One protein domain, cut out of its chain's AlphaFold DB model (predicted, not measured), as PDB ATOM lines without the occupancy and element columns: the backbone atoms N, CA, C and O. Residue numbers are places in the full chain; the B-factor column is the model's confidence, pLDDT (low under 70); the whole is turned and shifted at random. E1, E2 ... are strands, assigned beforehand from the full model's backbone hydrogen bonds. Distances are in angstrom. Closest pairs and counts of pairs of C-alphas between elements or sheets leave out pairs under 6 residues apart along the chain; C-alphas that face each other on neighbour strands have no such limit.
ATOM      1  N   ILE A   8      38.794 -32.102   5.252       86.69
ATOM      2  CA  ILE A   8      37.750 -31.388   4.522       86.69
ATOM      3  C   ILE A   8      37.032 -30.436   5.474       86.69
ATOM      4  O   ILE A   8      36.837 -30.752   6.647       86.69
ATOM      5  N   ASN A   9      36.640 -29.270   4.972       86.25
ATOM      6  CA  ASN A   9      35.848 -28.318   5.739       86.25
ATOM      7  C   ASN A   9      34.383 -28.435   5.318       86.25
ATOM      8  O   ASN A   9      34.059 -28.252   4.146       86.25
ATOM      9  N   ILE A  10      33.511 -28.745   6.271       81.06
ATOM     10  CA  ILE A  10      32.060 -28.808   6.080       81.06
ATOM     11  C   ILE A  10      31.443 -27.831   7.071       81.06
ATOM     12  O   ILE A  10      31.659 -27.973   8.272       81.06
ATOM     13  N   GLU A  11      30.706 -26.825   6.591       78.81
ATOM     14  CA  GLU A  11      30.020 -25.839   7.448       78.81
ATOM     15  C   GLU A  11      30.930 -25.264   8.558       78.81
ATOM     16  O   GLU A  11      30.576 -25.221   9.737       78.81
ATOM     17  N   ARG A  12      32.154 -24.848   8.183       84.31
ATOM     18  CA  ARG A  12      33.200 -24.313   9.085       84.31
ATOM     19  C   ARG A  12      33.747 -25.306  10.112       84.31
ATOM     20  O   ARG A  12      34.402 -24.899  11.070       84.31
ATOM     21  N   THR A  13      33.507 -26.592   9.907       81.88
ATOM     22  CA  THR A  13      33.976 -27.668  10.774       81.88
ATOM     23  C   THR A  13      34.952 -28.548  10.008       81.88
ATOM     24  O   THR A  13      34.658 -29.012   8.906       81.88
ATOM     25  N   ASP A  14      36.130 -28.762  10.590       89.50
ATOM     26  CA  ASP A  14      37.180 -29.569   9.979       89.50
ATOM     27  C   ASP A  14      36.963 -31.051  10.290       89.50
ATOM     28  O   ASP A  14      37.002 -31.473  11.451       89.50
ATOM     29  N   PHE A  15      36.800 -31.850   9.241       86.00
ATOM     30  CA  PHE A  15      36.689 -33.299   9.313       86.00
ATOM     31  C   PHE A  15      37.908 -33.970   8.687       86.00
ATOM     32  O   PHE A  15      38.312 -33.656   7.574       86.00
ATOM     33  N   LEU A  16      38.475 -34.928   9.407       88.69
ATOM     34  CA  LEU A  16      39.472 -35.877   8.937       88.69
ATOM     35  C   LEU A  16      38.755 -37.023   8.225       88.69
ATOM     36  O   LEU A  16      37.898 -37.679   8.818       88.69
ATOM     37  N   VAL A  17      39.122 -37.282   6.976       87.25
ATOM     38  CA  VAL A  17      38.547 -38.363   6.171       87.25
ATOM     39  C   VAL A  17      39.376 -39.631   6.359       87.25
ATOM     40  O   VAL A  17      40.502 -39.731   5.874       87.25
ATOM     41  N   ASP A  18      38.825 -40.625   7.051       84.31
ATOM     42  CA  ASP A  18      39.416 -41.956   7.183       84.31
ATOM     43  C   ASP A  18      38.824 -42.884   6.122       84.31
ATOM     44  O   ASP A  18      37.831 -43.567   6.354       84.31
ATOM     45  N   VAL A  19      39.451 -42.917   4.942       81.00
ATOM     46  CA  VAL A  19      39.010 -43.757   3.809       81.00
ATOM     47  C   VAL A  19      39.058 -45.250   4.148       81.00
ATOM     48  O   VAL A  19      38.296 -46.032   3.601       81.00
ATOM     49  N   ILE A  20      39.929 -45.661   5.075       80.81
ATOM     50  CA  ILE A  20      40.089 -47.076   5.441       80.81
ATOM     51  C   ILE A  20      38.972 -47.538   6.374       80.81
ATOM     52  O   ILE A  20      38.575 -48.698   6.321       80.81
ATOM     53  N   LYS A  21      38.485 -46.646   7.239       80.69
ATOM     54  CA  LYS A  21      37.334 -46.921   8.107       80.69
ATOM     55  C   LYS A  21      36.008 -46.455   7.518       80.69
ATOM     56  O   LYS A  21      34.979 -46.714   8.122       80.69
ATOM     57  N   GLU A  22      36.049 -45.776   6.376       83.50
ATOM     58  CA  GLU A  22      34.895 -45.147   5.740       83.50
ATOM     59  C   GLU A  22      34.172 -44.184   6.700       83.50
ATOM     60  O   GLU A  22      32.954 -44.213   6.846       83.50
ATOM     61  N   GLU A  23      34.932 -43.328   7.388       86.88
ATOM     62  CA  GLU A  23      34.432 -42.417   8.427       86.88
ATOM     63  C   GLU A  23      34.981 -40.993   8.250       86.88
ATOM     64  O   GLU A  23      36.152 -40.798   7.924       86.88
ATOM     65  N   LEU A  24      34.168 -39.984   8.560       85.12
ATOM     66  CA  LEU A  24      34.596 -38.612   8.814       85.12
ATOM     67  C   LEU A  24      34.716 -38.392  10.318       85.12
ATOM     68  O   LEU A  24      33.770 -38.639  11.061       85.12
ATOM     69  N   LYS A  25      35.857 -37.890  10.778       86.75
ATOM     70  CA  LYS A  25      36.100 -37.593  12.194       86.75
ATOM     71  C   LYS A  25      36.326 -36.122  12.372       86.75
ATOM     72  O   LYS A  25      37.206 -35.558  11.734       86.75
ATOM     73  N   GLU A  26      35.576 -35.493  13.255       86.12
ATOM     74  CA  GLU A  26      35.831 -34.093  13.525       86.12
ATOM     75  C   GLU A  26      37.208 -33.910  14.179       86.12
ATOM     76  O   GLU A  26      37.526 -34.524  15.198       86.12
ATOM     77  N   LYS A  27      38.023 -33.012  13.622       85.00
ATOM     78  CA  LYS A  27      39.367 -32.717  14.128       85.00
ATOM     79  C   LYS A  27      39.345 -32.171  15.558       85.00
ATOM     80  O   LYS A  27      40.230 -32.487  16.347       85.00
ATOM     81  N   ALA A  28      38.339 -31.361  15.891       84.12
ATOM     82  CA  ALA A  28      38.180 -30.790  17.227       84.12
ATOM     83  C   ALA A  28      37.492 -31.743  18.223       84.12
ATOM     84  O   ALA A  28      37.603 -31.533  19.429       84.12
ATOM     85  N   ASN A  29      36.795 -32.783  17.750       79.44
ATOM     86  CA  ASN A  29      36.115 -33.744  18.612       79.44
ATOM     87  C   ASN A  29      36.144 -35.162  18.024       79.44
ATOM     88  O   ASN A  29      35.310 -35.539  17.208       79.44
ATOM     89  N   ILE A  30      37.046 -35.991  18.543       76.88
ATOM     90  CA  ILE A  30      37.245 -37.373  18.084       76.88
ATOM     91  C   ILE A  30      36.013 -38.266  18.349       76.88
ATOM     92  O   ILE A  30      35.860 -39.298  17.701       76.88
ATOM     93  N   GLN A  31      35.112 -37.885  19.267       75.38
ATOM     94  CA  GLN A  31      33.853 -38.612  19.498       75.38
ATOM     95  C   GLN A  31      32.796 -38.326  18.423       75.38
ATOM     96  O   GLN A  31      31.845 -39.091  18.278       75.38
ATOM     97  N   ASN A  32      32.955 -37.233  17.676       77.19
ATOM     98  CA  ASN A  32      32.051 -36.854  16.607       77.19
ATOM     99  C   ASN A  32      32.495 -37.522  15.297       77.19
ATOM    100  O   ASN A  32      33.357 -37.012  14.575       77.19
ATOM    101  N   VAL A  33      31.922 -38.697  15.033       82.00
ATOM    102  CA  VAL A  33      32.263 -39.552  13.891       82.00
ATOM    103  C   VAL A  33      31.042 -39.746  13.000       82.00
ATOM    104  O   VAL A  33      29.987 -40.151  13.487       82.00
ATOM    105  N   VAL A  34      31.190 -39.480  11.701       81.56
ATOM    106  CA  VAL A  34      30.175 -39.706  10.662       81.56
ATOM    107  C   VAL A  34      30.606 -40.883   9.805       81.56
ATOM    108  O   VAL A  34      31.609 -40.798   9.108       81.56
ATOM    109  N   GLY A  35      29.862 -41.984   9.834       82.19
ATOM    110  CA  GLY A  35      30.096 -43.082   8.897       82.19
ATOM    111  C   GLY A  35      29.685 -42.670   7.484       82.19
ATOM    112  O   GLY A  35      28.565 -42.203   7.284       82.19
ATOM    113  N   ILE A  36      30.564 -42.862   6.501       81.06
ATOM    114  CA  ILE A  36      30.264 -42.642   5.077       81.06
ATOM    115  C   ILE A  36      29.128 -43.573   4.632       81.06
ATOM    116  O   ILE A  36      28.266 -43.177   3.855       81.06
ATOM    117  N   ASN A  37      29.048 -44.771   5.214       76.94
ATOM    118  CA  ASN A  37      27.944 -45.711   5.013       76.94
ATOM    119  C   ASN A  37      26.562 -45.185   5.450       76.94
ATOM    120  O   ASN A  37      25.549 -45.747   5.040       76.94
ATOM    121  N   LYS A  38      26.508 -44.143   6.286       71.50
ATOM    122  CA  LYS A  38      25.261 -43.496   6.707       71.50
ATOM    123  C   LYS A  38      24.897 -42.283   5.845       71.50
ATOM    124  O   LYS A  38      23.869 -41.655   6.084       71.50
ATOM    125  N   MET A  39      25.723 -41.947   4.858       82.12
ATOM    126  CA  MET A  39      25.435 -40.893   3.892       82.12
ATOM    127  C   MET A  39      24.568 -41.450   2.765       82.12
ATOM    128  O   MET A  39      24.741 -42.590   2.336       82.12
ATOM    129  N   TYR A  40      23.656 -40.637   2.247       80.56
ATOM    130  CA  TYR A  40      22.826 -41.000   1.105       80.56
ATOM    131  C   TYR A  40      23.309 -40.288  -0.155       80.56
ATOM    132  O   TYR A  40      23.718 -39.126  -0.139       80.56
ATOM    133  N   TYR A  41      23.283 -41.015  -1.268       79.81
ATOM    134  CA  TYR A  41      23.681 -40.489  -2.566       79.81
ATOM    135  C   TYR A  41      22.578 -39.592  -3.140       79.81
ATOM    136  O   TYR A  41      21.415 -39.988  -3.192       79.81
ATOM    137  N   VAL A  42      22.948 -38.392  -3.587       84.75
ATOM    138  CA  VAL A  42      22.027 -37.370  -4.125       84.75
ATOM    139  C   VAL A  42      22.262 -37.074  -5.613       84.75
ATOM    140  O   VAL A  42      21.829 -36.045  -6.122       84.75
ATOM    141  N   GLY A  43      22.950 -37.964  -6.333       82.12
ATOM    142  CA  GLY A  43      23.245 -37.821  -7.766       82.12
ATOM    143  C   GLY A  43      24.561 -37.097  -8.058       82.12
ATOM    144  O   GLY A  43      25.371 -37.594  -8.831       82.12
ATOM    145  N   ASP A  44      24.821 -35.973  -7.394       82.38
ATOM    146  CA  ASP A  44      26.067 -35.198  -7.567       82.38
ATOM    147  C   ASP A  44      27.092 -35.444  -6.441       82.38
ATOM    148  O   ASP A  44      28.164 -34.851  -6.379       82.38
ATOM    149  N   GLY A  45      26.761 -36.336  -5.508       80.19
ATOM    150  CA  GLY A  45      27.613 -36.639  -4.370       80.19
ATOM    151  C   GLY A  45      26.857 -37.315  -3.239       80.19
ATOM    152  O   GLY A  45      25.805 -37.923  -3.442       80.19
ATOM    153  N   TYR A  46      27.414 -37.191  -2.042       81.31
ATOM    154  CA  TYR A  46      26.865 -37.756  -0.818       81.31
ATOM    155  C   TYR A  46      26.377 -36.640   0.098       81.31
ATOM    156  O   TYR A  46      27.008 -35.591   0.213       81.31
ATOM    157  N   SER A  47      25.249 -36.881   0.751       80.44
ATOM    158  CA  SER A  47      24.644 -35.972   1.714       80.44
ATOM    159  C   SER A  47      24.374 -36.716   3.020       80.44
ATOM    160  O   SER A  47      24.187 -37.933   3.031       80.44
ATOM    161  N   PHE A  48      24.423 -35.995   4.134       80.75
ATOM    162  CA  PHE A  48      24.176 -36.524   5.468       80.75
ATOM    163  C   PHE A  48      23.590 -35.437   6.364       80.75
ATOM    164  O   PHE A  48      23.798 -34.246   6.121       80.75
ATOM    165  N   ASP A  49      22.885 -35.856   7.412       74.25
ATOM    166  CA  ASP A  49      22.292 -34.937   8.376       74.25
ATOM    167  C   ASP A  49      23.366 -34.317   9.277       74.25
ATOM    168  O   ASP A  49      24.060 -35.003  10.035       74.25
ATOM    169  N   TYR A  50      23.477 -32.991   9.209       73.81
ATOM    170  CA  TYR A  50      24.412 -32.202  10.000       73.81
ATOM    171  C   TYR A  50      23.678 -31.078  10.739       73.81
ATOM    172  O   TYR A  50      23.047 -30.226  10.116       73.81
ATOM    173  N   ASP A  51      23.771 -31.056  12.070       71.56
ATOM    174  CA  ASP A  51      23.227 -29.986  12.910       71.56
ATOM    175  C   ASP A  51      24.368 -29.049  13.358       71.56
ATOM    176  O   ASP A  51      25.312 -29.507  13.985       71.56
ATOM    177  N   PRO A  52      24.335 -27.729  13.121       67.00
ATOM    178  CA  PRO A  52      25.440 -26.839  13.504       67.00
ATOM    179  C   PRO A  52      25.732 -26.769  15.016       67.00
ATOM    180  O   PRO A  52      26.834 -26.397  15.419       67.00
ATOM    181  N   LYS A  53      24.747 -27.082  15.865       67.62
ATOM    182  CA  LYS A  53      24.829 -27.016  17.331       67.62
ATOM    183  C   LYS A  53      25.278 -28.344  17.937       67.62
ATOM    184  O   LYS A  53      26.090 -28.340  18.860       67.62
ATOM    185  N   PHE A  54      24.764 -29.461  17.429       63.09
ATOM    186  CA  PHE A  54      25.070 -30.811  17.931       63.09
ATOM    187  C   PHE A  54      26.044 -31.597  17.043       63.09
ATOM    188  O   PHE A  54      26.545 -32.645  17.445       63.09
ATOM    189  N   LYS A  55      26.369 -31.046  15.875       71.50
ATOM    190  CA  LYS A  55      27.173 -31.631  14.801       71.50
ATOM    191  C   LYS A  55      26.515 -32.882  14.238       71.50
ATOM    192  O   LYS A  55      25.371 -32.814  13.793       71.50
ATOM    193  N   ASN A  56      27.227 -34.002  14.181       62.09
ATOM    194  CA  ASN A  56      26.721 -35.183  13.510       62.09
ATOM    195  C   ASN A  56      25.510 -35.768  14.247       62.09
ATOM    196  O   ASN A  56      25.600 -36.133  15.419       62.09
ATOM    197  N   HIS A  57      24.382 -35.890  13.554       58.72
ATOM    198  CA  HIS A  57      23.118 -36.289  14.162       58.72
ATOM    199  C   HIS A  57      22.904 -37.808  14.085       58.72
ATOM    200  O   HIS A  57      21.833 -38.272  13.716       58.72
TER     201      HIS A  57
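Overview. This is residues 8 to 57 of the 110 residues of an uncharacterized protein of Flavobacterium cupreum (UniProt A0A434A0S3). With little regular structure, this is a small, twisted and curled wall of four short strands, from which unnamed residues 36 to 57 loop out to Gly 43 and fold back. The printed part has 50 residues with four named strands, no named helix; all strand, with 16 residues in strands. The order E1, E2, E3, E4 is a meander, each strand the antiparallel neighbour of the one before. It is compact, radius of gyration of the C-alphas 10.5 A, spanning 29 by 25 by 17 A.

Arrangement. Start at inner strand E2, residues 13 to 18; it forms a hairpin with E1, residues 8 to 10, at 135 degrees, N 8 to O 15 2.8 A. E2 also forms one with E3, residues 23 to 26, at 146 degrees, N 16 to O 25 2.7 A. E3 forms one with E4, residues 33 to 35, at 159 degrees, N 24 to O 34 2.7 A. Edge strands E1 and E4 are apart.

Along the chain. Find C-alpha 8, where E1 begins, at (37.750, -31.388, 4.522). E2 runs 15.7 A, E3 9.9 A; E4 ends at C-alpha 35, (30.096, -43.082, 8.897).

Size, cuts and confidence. The printed part has no cut. Residues 52 to 54 and 56 to 57 have pLDDT under 70.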